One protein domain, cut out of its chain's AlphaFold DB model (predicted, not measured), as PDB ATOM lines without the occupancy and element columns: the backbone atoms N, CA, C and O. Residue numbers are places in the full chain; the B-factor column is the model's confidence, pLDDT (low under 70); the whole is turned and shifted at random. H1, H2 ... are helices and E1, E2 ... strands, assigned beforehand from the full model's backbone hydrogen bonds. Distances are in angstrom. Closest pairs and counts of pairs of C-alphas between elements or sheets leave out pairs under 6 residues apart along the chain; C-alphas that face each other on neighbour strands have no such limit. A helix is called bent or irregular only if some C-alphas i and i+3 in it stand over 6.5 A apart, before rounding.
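This is residues 13 to 106 and 644 to 648 of the 665 residues of the protein "LPXTG cell wall anchor domain-containing protein" of Pediococcus pentosaceus (UniProt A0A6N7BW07). A strongly twisted sheet, E2 - E1 - E5, a small hairpin, E3 and E4, and a long hairpin, E6 and E7, make three separate antiparallel sheets in a loose assembly. H1 joins the twisted sheet to the small hairpin, E8 lies beside the long hairpin, and the link after E5 leads to H3 at one far end. The printed part has 99 residues, with three named helices and eight named strands in the order E1 E2 H1 E3 E4 H2 E5 H3 E6 E7 E8. The class is mixed, helices and strands; the whole is loose, with a radius of gyration of the C-alphas of 15.9 A and spans of 46 by 31 by 26 A.

In the three-stranded sheet, E1 is residues 13 to 20, beginning at C-alpha 13 (-14.707, 20.430, -94.153) and 19.6 A long; E2 is residues 26 to 31, 13.6 A, and E5 residues 61 to 65, 13.3 A. H1 is residues 33 to 39, 9.6 A. E3, residues 40 to 43, and E4, residues 46 to 49, are each 10.6 A. H2 is residues 52 to 55, and H3 residues 75 to 78. E6, residues 81 to 90, is 30.2 A, and E7, residues 96 to 105, is 29.0 A. E8, residues 644 to 647, ends at C-alpha 647 (-8.519, 15.504, -108.260).

E1 is the inner strand of its sheet. It forms a hairpin with E2, where N 18 and O 28 are 2.8 A apart, and is antiparallel to E5, where N 15 and O 62 are 2.8 A apart. H1 is on this sheet but only grazes it, with residues 33 to 37; the closest C-alphas of E1 and H1, Val 14 and Thr 33, are 4.5 A apart. The closest C-alphas of H1 and E4, Ser 39 and Val 49, are 5.6 A apart. In the hairpin of E3 and E4, N 43 and O 46 are 2.8 A apart. E4 and E6 are near each other, with 8 pairs of C-alphas within 10 A. In the hairpin of E6 and E7, N 83 and O 103 are 2.8 A apart. E8 pairs with no named strand; its closest C-alpha to E7 is Leu 645, 6.3 A from that of Asn 99. E5 and E6 are apart. H1 and H2 are irregular: C-alphas 35 and 38 are 8.1 A apart, and C-alphas 52 and 55 are 7.4 A apart. In H1, 1 of 3 O i to N i+4 pairs and 2 of 4 O i to N i+3 pairs are within hydrogen-bond range; H2 and H3 are too short for an O i to N i+4 pair.

The two C-alphas farthest apart, Gly 72 and Asp 93, are 49.9 A apart. Residues 107 to 643 are not printed, and C-alphas 106 and 644 are 25.0 A apart across the cut. Of the links printed whole, none is long. The mean pLDDT of the printed part is 75.1; it is under 70 at residues 22 to 27, 66 to 81, 102 to 106 and 644 to 648.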
ATOM      1  N   ARG A  13     -15.128  21.556 -95.001       86.19
ATOM      2  CA  ARG A  13     -14.707  20.430 -94.153       86.19
ATOM      3  C   ARG A  13     -13.267  20.034 -94.459       86.19
ATOM      4  O   ARG A  13     -12.871  19.933 -95.618       86.19
ATOM      5  N   VAL A  14     -12.500  19.757 -93.409       87.38
ATOM      6  CA  VAL A  14     -11.139  19.211 -93.481       87.38
ATOM      7  C   VAL A  14     -11.174  17.780 -92.963       87.38
ATOM      8  O   VAL A  14     -11.474  17.541 -91.791       87.38
ATOM      9  N   LEU A  15     -10.867  16.820 -93.831       83.88
ATOM     10  CA  LEU A  15     -10.868  15.395 -93.519       83.88
ATOM     11  C   LEU A  15      -9.436  14.841 -93.592       83.88
ATOM     12  O   LEU A  15      -8.772  14.966 -94.621       83.88
ATOM     13  N   LYS A  16      -8.958  14.188 -92.525       87.00
ATOM     14  CA  LYS A  16      -7.690  13.435 -92.531       87.00
ATOM     15  C   LYS A  16      -7.978  11.979 -92.896       87.00
ATOM     16  O   LYS A  16      -8.864  11.361 -92.301       87.00
ATOM     17  N   ALA A  17      -7.243  11.425 -93.857       84.12
ATOM     18  CA  ALA A  17      -7.351  10.010 -94.204       84.12
ATOM     19  C   ALA A  17      -6.873   9.123 -93.038       84.12
ATOM     20  O   ALA A  17      -5.846   9.404 -92.418       84.12
ATOM     21  N   THR A  18      -7.614   8.053 -92.744       82.75
ATOM     22  CA  THR A  18      -7.334   7.109 -91.643       82.75
ATOM     23  C   THR A  18      -6.960   5.707 -92.118       82.75
ATOM     24  O   THR A  18      -6.322   4.967 -91.373       82.75
ATOM     25  N   SER A  19      -7.311   5.338 -93.350       80.12
ATOM     26  CA  SER A  19      -6.923   4.075 -93.987       80.12
ATOM     27  C   SER A  19      -6.696   4.272 -95.486       80.12
ATOM     28  O   SER A  19      -7.043   5.311 -96.054       80.12
ATOM     29  N   SER A  20      -6.085   3.292 -96.152       75.19
ATOM     30  CA  SER A  20      -5.926   3.279 -97.610       75.19
ATOM     31  C   SER A  20      -5.902   1.853 -98.152       75.19
ATOM     32  O   SER A  20      -5.493   0.933 -97.446       75.19
ATOM     33  N   ASN A  21      -6.325   1.681 -99.403       72.88
ATOM     34  CA  ASN A  21      -6.450   0.373-100.043       72.88
ATOM     35  C   ASN A  21      -5.155  -0.149-100.678       72.88
ATOM     36  O   ASN A  21      -4.104   0.487-100.625       72.88
ATOM     37  N   SER A  22      -5.249  -1.312-101.326       69.06
ATOM     38  CA  SER A  22      -4.144  -1.983-102.025       69.06
ATOM     39  C   SER A  22      -3.500  -1.155-103.147       69.06
ATOM     40  O   SER A  22      -2.343  -1.385-103.483       69.06
ATOM     41  N   SER A  23      -4.215  -0.171-103.701       69.25
ATOM     42  CA  SER A  23      -3.692   0.801-104.677       69.25
ATOM     43  C   SER A  23      -3.238   2.121-104.028       69.25
ATOM     44  O   SER A  23      -2.842   3.060-104.717       69.25
ATOM     45  N   GLY A  24      -3.286   2.211-102.697       62.03
ATOM     46  CA  GLY A  24      -2.878   3.375-101.921       62.03
ATOM     47  C   GLY A  24      -3.833   4.568-102.012       62.03
ATOM     48  O   GLY A  24      -3.387   5.692-101.768       62.03
ATOM     49  N   TRP A  25      -5.100   4.364-102.377       60.88
ATOM     50  CA  TRP A  25      -6.133   5.402-102.283       60.88
ATOM     51  C   TRP A  25      -6.758   5.415-100.885       60.88
ATOM     52  O   TRP A  25      -6.961   4.334-100.330       60.88
ATOM     53  N   PRO A  26      -7.076   6.590-100.314       67.25
ATOM     54  CA  PRO A  26      -7.735   6.670 -99.018       67.25
ATOM     55  C   PRO A  26      -9.192   6.190 -99.092       67.25
ATOM     56  O   PRO A  26      -9.932   6.601 -99.982       67.25
ATOM     57  N   GLU A  27      -9.595   5.339 -98.145       69.75
ATOM     58  CA  GLU A  27     -10.966   4.789 -98.047       69.75
ATOM     59  C   GLU A  27     -11.664   5.138 -96.723       69.75
ATOM     60  O   GLU A  27     -12.890   5.207 -96.666       69.75
ATOM     61  N   GLY A  28     -10.894   5.385 -95.661       75.31
ATOM     62  CA  GLY A  28     -11.380   5.874 -94.374       75.31
ATOM     63  C   GLY A  28     -10.980   7.329 -94.152       75.31
ATOM     64  O   GLY A  28      -9.850   7.720 -94.454       75.31
ATOM     65  N   PHE A  29     -11.892   8.120 -93.585       82.00
ATOM     66  CA  PHE A  29     -11.697   9.545 -93.318       82.00
ATOM     67  C   PHE A  29     -12.215   9.923 -91.931       82.00
ATOM     68  O   PHE A  29     -13.323   9.548 -91.552       82.00
ATOM     69  N   LYS A  30     -11.444  10.727 -91.195       84.62
ATOM     70  CA  LYS A  30     -11.880  11.385 -89.958       84.62
ATOM     71  C   LYS A  30     -12.054  12.880 -90.212       84.62
ATOM     72  O   LYS A  30     -11.139  13.524 -90.724       84.62
ATOM     73  N   ASN A  31     -13.200  13.428 -89.811       84.12
ATOM     74  CA  ASN A  31     -13.410  14.871 -89.780       84.12
ATOM     75  C   ASN A  31     -12.498  15.502 -88.712       84.12
ATOM     76  O   ASN A  31     -12.415  15.024 -87.578       84.12
ATOM     77  N   VAL A  32     -11.748  16.525 -89.114       89.69
ATOM     78  CA  VAL A  32     -10.796  17.272 -88.279       89.69
ATOM     79  C   VAL A  32     -10.959  18.785 -88.464       89.69
ATOM     80  O   VAL A  32     -10.080  19.551 -88.084       89.69
ATOM     81  N   THR A  33     -12.084  19.238 -89.030       89.31
ATOM     82  CA  THR A  33     -12.340  20.649 -89.387       89.31
ATOM     83  C   THR A  33     -12.135  21.609 -88.214       89.31
ATOM     84  O   THR A  33     -11.529  22.664 -88.380       89.31
ATOM     85  N   SER A  34     -12.550  21.216 -87.006       88.94
ATOM     86  CA  SER A  34     -12.363  22.000 -85.778       88.94
ATOM     87  C   SER A  34     -10.894  22.249 -85.413       88.94
ATOM     88  O   SER A  34     -10.590  23.268 -84.801       88.94
ATOM     89  N   THR A  35      -9.966  21.377 -85.824       92.50
ATOM     90  CA  THR A  35      -8.515  21.566 -85.630       92.50
ATOM     91  C   THR A  35      -7.950  22.693 -86.502       92.50
ATOM     92  O   THR A  35      -6.954  23.303 -86.128       92.50
ATOM     93  N   TYR A  36      -8.597  23.007 -87.628       91.69
ATOM     94  CA  TYR A  36      -8.162  24.029 -88.590       91.69
ATOM     95  C   TYR A  36      -9.063  25.273 -88.573       91.69
ATOM     96  O   TYR A  36      -9.008  26.082 -89.493       91.69
ATOM     97  N   ALA A  37      -9.887  25.450 -87.533       89.50
ATOM     98  CA  ALA A  37     -10.890  26.516 -87.449       89.50
ATOM     99  C   ALA A  37     -10.319  27.930 -87.678       89.50
ATOM    100  O   ALA A  37     -10.908  28.718 -88.409       89.50
ATOM    101  N   SER A  38      -9.152  28.230 -87.099       91.44
ATOM    102  CA  SER A  38      -8.430  29.501 -87.272       91.44
ATOM    103  C   SER A  38      -7.655  29.612 -88.590       91.44
ATOM    104  O   SER A  38      -7.176  30.692 -88.925       91.44
ATOM    105  N   SER A  39      -7.503  28.504 -89.316       91.31
ATOM    106  CA  SER A  39      -6.728  28.391 -90.559       91.31
ATOM    107  C   SER A  39      -7.600  28.383 -91.819       91.31
ATOM    108  O   SER A  39      -7.069  28.364 -92.933       91.31
ATOM    109  N   ILE A  40      -8.926  28.378 -91.657       90.44
ATOM    110  CA  ILE A  40      -9.916  28.476 -92.731       90.44
ATOM    111  C   ILE A  40     -10.291  29.951 -92.909       90.44
ATOM    112  O   ILE A  40     -10.857  30.565 -92.005       90.44
ATOM    113  N   SER A  41     -10.029  30.516 -94.086       90.31
ATOM    114  CA  SER A  41     -10.462  31.871 -94.453       90.31
ATOM    115  C   SER A  41     -11.251  31.862 -95.760       90.31
ATOM    116  O   SER A  41     -10.996  31.051 -96.650       90.31
ATOM    117  N   VAL A  42     -12.251  32.742 -95.864       84.12
ATOM    118  CA  VAL A  42     -13.190  32.805 -96.996       84.12
ATOM    119  C   VAL A  42     -13.402  34.262 -97.406       84.12
ATOM    120  O   VAL A  42     -13.500  35.141 -96.554       84.12
ATOM    121  N   SER A  43     -13.481  34.496 -98.712       83.50
ATOM    122  CA  SER A  43     -13.936  35.727 -99.355       83.50
ATOM    123  C   SER A  43     -14.932  35.388-100.471       83.50
ATOM    124  O   SER A  43     -15.131  34.218-100.793       83.50
ATOM    125  N   ASP A  44     -15.553  36.407-101.068       76.56
ATOM    126  CA  ASP A  44     -16.722  36.329-101.960       76.56
ATOM    127  C   ASP A  44     -16.719  35.172-102.977       76.56
ATOM    128  O   ASP A  44     -17.764  34.592-103.254       76.56
ATOM    129  N   ASN A  45     -15.554  34.846-103.553       77.62
ATOM    130  CA  ASN A  45     -15.391  33.812-104.584       77.62
ATOM    131  C   ASN A  45     -14.197  32.861-104.344       77.62
ATOM    132  O   ASN A  45     -13.851  32.083-105.234       77.62
ATOM    133  N   THR A  46     -13.552  32.912-103.171       82.88
ATOM    134  CA  THR A  46     -12.317  32.160-102.879       82.88
ATOM    135  C   THR A  46     -12.271  31.742-101.411       82.88
ATOM    136  O   THR A  46     -12.678  32.492-100.532       82.88
ATOM    137  N   PHE A  47     -11.694  30.579-101.116       88.31
ATOM    138  CA  PHE A  47     -11.322  30.201 -99.753       88.31
ATOM    139  C   PHE A  47      -9.874  29.704 -99.697       88.31
ATOM    140  O   PHE A  47      -9.297  29.316-100.714       88.31
ATOM    141  N   ASN A  48      -9.301  29.698 -98.497       91.19
ATOM    142  CA  ASN A  48      -8.008  29.105 -98.188       91.19
ATOM    143  C   ASN A  48      -8.123  28.226 -96.936       91.19
ATOM    144  O   ASN A  48      -8.880  28.542 -96.019       91.19
ATOM    145  N   VAL A  49      -7.346  27.140 -96.890       90.75
ATOM    146  CA  VAL A  49      -7.185  26.296 -95.700       90.75
ATOM    147  C   VAL A  49      -5.696  26.065 -95.482       90.75
ATOM    148  O   VAL A  49      -5.074  25.315 -96.234       90.75
ATOM    149  N   ASP A  50      -5.122  26.694 -94.459       91.38
ATOM    150  CA  ASP A  50      -3.735  26.419 -94.083       91.38
ATOM    151  C   ASP A  50      -3.646  25.135 -93.239       91.38
ATOM    152  O   ASP A  50      -4.109  25.072 -92.098       91.38
ATOM    153  N   LEU A  51      -3.056  24.090 -93.822       88.44
ATOM    154  CA  LEU A  51      -2.775  22.824 -93.137       88.44
ATOM    155  C   LEU A  51      -1.464  22.871 -92.330       88.44
ATOM    156  O   LEU A  51      -1.220  21.970 -91.520       88.44
ATOM    157  N   GLY A  52      -0.619  23.882 -92.550       87.12
ATOM    158  CA  GLY A  52       0.689  24.041 -91.929       87.12
ATOM    159  C   GLY A  52       1.550  22.777 -92.008       87.12
ATOM    160  O   GLY A  52       1.651  22.105 -93.036       87.12
ATOM    161  N   ASP A  53       2.137  22.412 -90.871       83.75
ATOM    162  CA  ASP A  53       3.021  21.254 -90.722       83.75
ATOM    163  C   ASP A  53       2.326  19.884 -90.835       83.75
ATOM    164  O   ASP A  53       3.000  18.852 -90.868       83.75
ATOM    165  N   SER A  54       0.993  19.837 -90.921       81.69
ATOM    166  CA  SER A  54       0.190  18.612 -90.743       81.69
ATOM    167  C   SER A  54       0.385  17.541 -91.822       81.69
ATOM    168  O   SER A  54      -0.079  16.414 -91.659       81.69
ATOM    169  N   LEU A  55       1.075  17.882 -92.914       75.62
ATOM    170  CA  LEU A  55       1.467  16.969 -93.989       75.62
ATOM    171  C   LEU A  55       2.839  16.301 -93.757       75.62
ATOM    172  O   LEU A  55       3.162  15.334 -94.447       75.62
ATOM    173  N   LYS A  56       3.666  16.777 -92.811       74.38
ATOM    174  CA  LYS A  56       5.066  16.320 -92.638       74.38
ATOM    175  C   LYS A  56       5.208  14.821 -92.337       74.38
ATOM    176  O   LYS A  56       6.208  14.227 -92.730       74.38
ATOM    177  N   ASP A  57       4.207  14.206 -91.704       77.62
ATOM    178  CA  ASP A  57       4.141  12.761 -91.418       77.62
ATOM    179  C   ASP A  57       3.809  11.891 -92.658       77.62
ATOM    180  O   ASP A  57       3.883  10.663 -92.599       77.62
ATOM    181  N   GLY A  58       3.484  12.510 -93.800       72.69
ATOM    182  CA  GLY A  58       3.033  11.835 -95.022       72.69
ATOM    183  C   GLY A  58       1.520  11.608 -95.093       72.69
ATOM    184  O   GLY A  58       1.061  10.884 -95.981       72.69
ATOM    185  N   SER A  59       0.746  12.213 -94.189       80.62
ATOM    186  CA  SER A  59      -0.717  12.173 -94.201       80.62
ATOM    187  C   SER A  59      -1.315  12.651 -95.512       80.62
ATOM    188  O   SER A  59      -0.813  13.574 -96.153       80.62
ATOM    189  N   SER A  60      -2.450  12.055 -95.868       81.69
ATOM    190  CA  SER A  60      -3.316  12.563 -96.928       81.69
ATOM    191  C   SER A  60      -4.520  13.273 -96.322       81.69
ATOM    192  O   SER A  60      -5.127  12.779 -95.368       81.69
ATOM    193  N   PHE A  61      -4.865  14.424 -96.889       84.00
ATOM    194  CA  PHE A  61      -6.042  15.201 -96.517       84.00
ATOM    195  C   PHE A  61      -6.965  15.371 -97.714       84.00
ATOM    196  O   PHE A  61      -6.525  15.355 -98.866       84.00
ATOM    197  N   VAL A  62      -8.240  15.554 -97.392       82.75
ATOM    198  CA  VAL A  62      -9.317  15.925 -98.297       82.75
ATOM    199  C   VAL A  62      -9.948  17.202 -97.757       82.75
ATOM    200  O   VAL A  62     -10.332  17.261 -96.589       82.75
ATOM    201  N   ILE A  63     -10.033  18.223 -98.606       82.56
ATOM    202  CA  ILE A  63     -10.814  19.435 -98.343       82.56
ATOM    203  C   ILE A  63     -12.089  19.333 -99.167       82.56
ATOM    204  O   ILE A  63     -12.000  19.201-100.384       82.56
ATOM    205  N   GLU A  64     -13.241  19.401 -98.513       77.56
ATOM    206  CA  GLU A  64     -14.558  19.499 -99.147       77.56
ATOM    207  C   GLU A  64     -15.149  20.873 -98.844       77.56
ATOM    208  O   GLU A  64     -14.903  21.439 -97.781       77.56
ATOM    209  N   TYR A  65     -15.945  21.412 -99.757       75.31
ATOM    210  CA  TYR A  65     -16.621  22.697 -99.588       75.31
ATOM    211  C   TYR A  65     -17.809  22.767-100.541       75.31
ATOM    212  O   TYR A  65     -17.705  22.251-101.647       75.31
ATOM    213  N   ALA A  66     -18.908  23.421-100.169       67.44
ATOM    214  CA  ALA A  66     -20.026  23.676-101.085       67.44
ATOM    215  C   ALA A  66     -20.025  25.137-101.561       67.44
ATOM    216  O   ALA A  66     -19.795  26.042-100.756       67.44
ATOM    217  N   VAL A  67     -20.334  25.386-102.840       65.94
ATOM    218  CA  VAL A  67     -20.600  26.743-103.357       65.94
ATOM    219  C   VAL A  67     -21.968  26.820-104.030       65.94
ATOM    220  O   VAL A  67     -22.335  25.994-104.867       65.94
ATOM    221  N   ALA A  68     -22.743  27.836-103.653       63.22
ATOM    222  CA  ALA A  68     -24.029  28.126-104.268       63.22
ATOM    223  C   ALA A  68     -23.837  28.875-105.596       63.22
ATOM    224  O   ALA A  68     -22.964  29.731-105.715       63.22
ATOM    225  N   ALA A  69     -24.687  28.585-106.581       65.31
ATOM    226  CA  ALA A  69     -24.866  29.452-107.745       65.31
ATOM    227  C   ALA A  69     -25.919  30.530-107.439       65.31
ATOM    228  O   ALA A  69     -26.829  30.292-106.637       65.31
ATOM    229  N   ASP A  70     -25.829  31.685-108.106       65.81
ATOM    230  CA  ASP A  70     -26.776  32.790-107.915       65.81
ATOM    231  C   ASP A  70     -28.234  32.360-108.140       65.81
ATOM    232  O   ASP A  70     -28.556  31.516-108.987       65.81
ATOM    233  N   LYS A  71     -29.152  32.990-107.402       56.09
ATOM    234  CA  LYS A  71     -30.586  32.712-107.514       56.09
ATOM    235  C   LYS A  71     -31.088  33.035-108.927       56.09
ATOM    236  O   LYS A  71     -30.958  34.161-109.397       56.09
ATOM    237  N   GLY A  72     -31.715  32.052-109.575       57.66
ATOM    238  CA  GLY A  72     -32.270  32.184-110.928       57.66
ATOM    239  C   GLY A  72     -31.344  31.727-112.061       57.66
ATOM    240  O   GLY A  72     -31.747  31.789-113.219       57.66
ATOM    241  N   GLN A  73     -30.137  31.234-111.759       60.28
ATOM    242  CA  GLN A  73     -29.291  30.606-112.774       60.28
ATOM    243  C   GLN A  73     -29.907  29.298-113.301       60.28
ATOM    244  O   GLN A  73     -30.477  28.505-112.552       60.28
ATOM    245  N   THR A  74     -29.743  29.066-114.601       58.72
ATOM    246  CA  THR A  74     -30.160  27.862-115.335       58.72
ATOM    247  C   THR A  74     -28.949  27.241-116.031       58.72
ATOM    248  O   THR A  74     -27.949  27.931-116.247       58.72
ATOM    249  N   GLN A  75     -29.044  25.985-116.480       57.28
ATOM    250  CA  GLN A  75     -28.022  25.364-117.336       57.28
ATOM    251  C   GLN A  75     -27.609  26.271-118.523       57.28
ATOM    252  O   GLN A  75     -26.423  26.389-118.833       57.28
ATOM    253  N   ALA A  76     -28.573  26.968-119.138       61.00
ATOM    254  CA  ALA A  76     -28.348  27.854-120.282       61.00
ATOM    255  C   ALA A  76     -27.670  29.194-119.923       61.00
ATOM    256  O   ALA A  76     -26.863  29.684-120.710       61.00
ATOM    257  N   SER A  77     -27.966  29.791-118.761       66.56
ATOM    258  CA  SER A  77     -27.363  31.071-118.337       66.56
ATOM    259  C   SER A  77     -26.009  30.899-117.641       66.56
ATOM    260  O   SER A  77     -25.122  31.745-117.762       66.56
ATOM    261  N   TYR A  78     -25.826  29.789-116.926       65.25
ATOM    262  CA  TYR A  78     -24.597  29.485-116.199       65.25
ATOM    263  C   TYR A  78     -23.520  28.907-117.127       65.25
ATOM    264  O   TYR A  78     -22.356  29.321-117.055       65.25
ATOM    265  N   GLY A  79     -23.903  28.007-118.041       66.94
ATOM    266  CA  GLY A  79     -22.981  27.288-118.918       66.94
ATOM    267  C   GLY A  79     -21.996  26.410-118.138       66.94
ATOM    268  O   GLY A  79     -22.271  25.978-117.022       66.94
ATOM    269  N   VAL A  80     -20.815  26.157-118.707       65.38
ATOM    270  CA  VAL A  80     -19.741  25.430-118.010       65.38
ATOM    271  C   VAL A  80     -18.837  26.429-117.287       65.38
ATOM    272  O   VAL A  80     -17.962  27.038-117.903       65.38
ATOM    273  N   LYS A  81     -19.023  26.597-115.973       69.12
ATOM    274  CA  LYS A  81     -18.019  27.255-115.118       69.12
ATOM    275  C   LYS A  81     -16.928  26.253-114.725       69.12
ATOM    276  O   LYS A  81     -17.122  25.040-114.798       69.12
ATOM    277  N   LYS A  82     -15.783  26.755-114.262       71.50
ATOM    278  CA  LYS A  82     -14.721  25.942-113.651       71.50
ATOM    279  C   LYS A  82     -14.469  26.375-112.217       71.50
ATOM    280  O   LYS A  82     -14.553  27.559-111.912       71.50
ATOM    281  N   ASN A  83     -14.173  25.419-111.349       74.94
ATOM    282  CA  ASN A  83     -13.553  25.670-110.058       74.94
ATOM    283  C   ASN A  83     -12.063  25.339-110.196       74.94
ATOM    284  O   ASN A  83     -11.715  24.323-110.802       74.94
ATOM    285  N   ASN A  84     -11.200  26.214-109.688       80.69
ATOM    286  CA  ASN A  84      -9.753  26.092-109.783       80.69
ATOM    287  C   ASN A  84      -9.186  26.059-108.368       80.69
ATOM    288  O   ASN A  84      -9.466  26.960-107.584       80.69
ATOM    289  N   ALA A  85      -8.351  25.069-108.068       83.38
ATOM    290  CA  ALA A  85      -7.622  25.011-106.810       83.38
ATOM    291  C   ALA A  85      -6.118  25.070-107.054       83.38
ATOM    292  O   ALA A  85      -5.600  24.513-108.029       83.38
ATOM    293  N   SER A  86      -5.435  25.739-106.131       83.00
ATOM    294  CA  SER A  86      -3.986  25.848-106.071       83.00
ATOM    295  C   SER A  86      -3.513  25.347-104.713       83.00
ATOM    296  O   SER A  86      -4.148  25.616-103.698       83.00
ATOM    297  N   PHE A  87      -2.410  24.607-104.697       84.25
ATOM    298  CA  PHE A  87      -1.782  24.095-103.487       84.25
ATOM    299  C   PHE A  87      -0.308  24.478-103.466       84.25
ATOM    300  O   PHE A  87       0.545  23.841-104.098       84.25
ATOM    301  N   THR A  88      -0.041  25.551-102.733       83.94
ATOM    302  CA  THR A  88       1.288  26.035-102.375       83.94
ATOM    303  C   THR A  88       1.853  25.194-101.235       83.94
ATOM    304  O   THR A  88       1.197  25.023-100.211       83.94
ATOM    305  N   HIS A  89       3.076  24.700-101.388       81.75
ATOM    306  CA  HIS A  89       3.799  23.968-100.348       81.75
ATOM    307  C   HIS A  89       5.277  24.351-100.357       81.75
ATOM    308  O   HIS A  89       5.795  24.800-101.379       81.75
ATOM    309  N   THR A  90       5.961  24.118 -99.240       82.56
ATOM    310  CA  THR A  90       7.425  24.140 -99.163       82.56
ATOM    311  C   THR A  90       7.889  22.787 -98.648       82.56
ATOM    312  O   THR A  90       7.464  22.345 -97.581       82.56
ATOM    313  N   ASP A  91       8.715  22.106 -99.435       77.31
ATOM    314  CA  ASP A  91       9.257  20.800 -99.086       77.31
ATOM    315  C   ASP A  91      10.347  20.888 -98.010       77.31
ATOM    316  O   ASP A  91      10.888  21.950 -97.701       77.31
ATOM    317  N   ILE A  92      10.690  19.734 -97.434       75.50
ATOM    318  CA  ILE A  92      11.670  19.621 -96.338       75.50
ATOM    319  C   ILE A  92      13.096  20.058 -96.729       75.50
ATOM    320  O   ILE A  92      13.916  20.313 -95.854       75.50
ATOM    321  N   ASP A  93      13.390  20.171 -98.027       81.12
ATOM    322  CA  ASP A  93      14.653  20.703 -98.556       81.12
ATOM    323  C   ASP A  93      14.602  22.211 -98.882       81.12
ATOM    324  O   ASP A  93      15.546  22.751 -99.458       81.12
ATOM    325  N   GLY A  94      13.506  22.891 -98.525       80.50
ATOM    326  CA  GLY A  94      13.275  24.311 -98.791       80.50
ATOM    327  C   GLY A  94      12.706  24.624-100.178       80.50
ATOM    328  O   GLY A  94      12.457  25.792-100.470       80.50
ATOM    329  N   THR A  95      12.471  23.628-101.042       82.94
ATOM    330  CA  THR A  95      11.870  23.860-102.365       82.94
ATOM    331  C   THR A  95      10.393  24.234-102.224       82.94
ATOM    332  O   THR A  95       9.585  23.403-101.813       82.94
ATOM    333  N   SER A  96      10.001  25.454-102.602       85.19
ATOM    334  CA  SER A  96       8.582  25.818-102.714       85.19
ATOM    335  C   SER A  96       7.991  25.387-104.060       85.19
ATOM    336  O   SER A  96       8.589  25.612-105.113       85.19
ATOM    337  N   GLY A  97       6.801  24.787-104.028       81.31
ATOM    338  CA  GLY A  97       6.083  24.268-105.190       81.31
ATOM    339  C   GLY A  97       4.612  24.682-105.201       81.31
ATOM    340  O   GLY A  97       4.013  24.952-104.161       81.31
ATOM    341  N   VAL A  98       4.015  24.721-106.396       81.38
ATOM    342  CA  VAL A  98       2.599  25.067-106.596       81.38
ATOM    343  C   VAL A  98       1.949  24.036-107.509       81.38
ATOM    344  O   VAL A  98       2.289  23.938-108.686       81.38
ATOM    345  N   ASN A  99       0.997  23.278-106.970       74.31
ATOM    346  CA  ASN A  99       0.194  22.328-107.734       74.31
ATOM    347  C   ASN A  99      -1.170  22.947-108.059       74.31
ATOM    348  O   ASN A  99      -1.900  23.326-107.147       74.31
ATOM    349  N   ASN A 100      -1.532  23.024-109.342       75.75
ATOM    350  CA  ASN A 100      -2.794  23.610-109.806       75.75
ATOM    351  C   ASN A 100      -3.694  22.551-110.451       75.75
ATOM    352  O   ASN A 100      -3.211  21.660-111.150       75.75
ATOM    353  N   THR A 101      -5.007  22.676-110.271       70.62
ATOM    354  CA  THR A 101      -6.008  21.792-110.885       70.62
ATOM    355  C   THR A 101      -7.323  22.533-111.141       70.62
ATOM    356  O   THR A 101      -7.624  23.521-110.471       70.62
ATOM    357  N   SER A 102      -8.112  22.073-112.118       68.25
ATOM    358  CA  SER A 102      -9.421  22.653-112.451       68.25
ATOM    359  C   SER A 102     -10.470  21.574-112.694       68.25
ATOM    360  O   SER A 102     -10.236  20.678-113.508       68.25
ATOM    361  N   ALA A 103     -11.643  21.718-112.085       62.06
ATOM    362  CA  ALA A 103     -12.820  20.888-112.330       62.06
ATOM    363  C   ALA A 103     -13.950  21.734-112.937       62.06
ATOM    364  O   ALA A 103     -14.043  22.931-112.669       62.06
ATOM    365  N   ASN A 104     -14.826  21.134-113.744       60.09
ATOM    366  CA  ASN A 104     -16.037  21.825-114.191       60.09
ATOM    367  C   ASN A 104     -17.037  21.897-113.025       60.09
ATOM    368  O   ASN A 104     -17.289  20.885-112.372       60.09
ATOM    369  N   GLN A 105     -17.613  23.074-112.785       61.47
ATOM    370  CA  GLN A 105     -18.757  23.229-111.884       61.47
ATOM    371  C   GLN A 105     -20.031  22.837-112.631       61.47
ATOM    372  O   GLN A 105     -20.158  23.117-113.826       61.47
ATOM    373  N   ALA A 106     -20.985  22.241-111.923       54.19
ATOM    374  CA  ALA A 106     -22.290  21.888-112.461       54.19
ATOM    375  C   ALA A 106     -23.376  22.385-111.497       54.19
ATOM    376  O   ALA A 106     -23.333  22.058-110.312       54.19
ATOM    377  N   ILE A 644       1.898  14.930-105.159       41.81
ATOM    378  CA  ILE A 644       0.853  14.787-106.173       41.81
ATOM    379  C   ILE A 644      -0.450  15.334-105.585       41.81
ATOM    380  O   ILE A 644      -0.972  14.815-104.597       41.81
ATOM    381  N   LEU A 645      -0.976  16.375-106.227       35.59
ATOM    382  CA  LEU A 645      -2.362  16.803-106.079       35.59
ATOM    383  C   LEU A 645      -3.211  16.019-107.080       35.59
ATOM    384  O   LEU A 645      -3.122  16.257-108.284       35.59
ATOM    385  N   THR A 646      -4.047  15.111-106.584       36.22
ATOM    386  CA  THR A 646      -4.989  14.369-107.426       36.22
ATOM    387  C   THR A 646      -6.407  14.873-107.201       36.22
ATOM    388  O   THR A 646      -6.914  14.869-106.078       36.22
ATOM    389  N   PHE A 647      -7.076  15.277-108.280       33.66
ATOM    390  CA  PHE A 647      -8.519  15.504-108.260       33.66
ATOM    391  C   PHE A 647      -9.248  14.158-108.346       33.66
ATOM    392  O   PHE A 647      -9.022  13.394-109.285       33.66
ATOM    393  N   VAL A 648     -10.123  13.878-107.379       36.59
ATOM    394  CA  VAL A 648     -10.974  12.680-107.359       36.59
ATOM    395  C   VAL A 648     -12.414  13.141-107.552       36.59
ATOM    396  O   VAL A 648     -13.055  13.642-106.636       36.59
TER     397      VAL A 648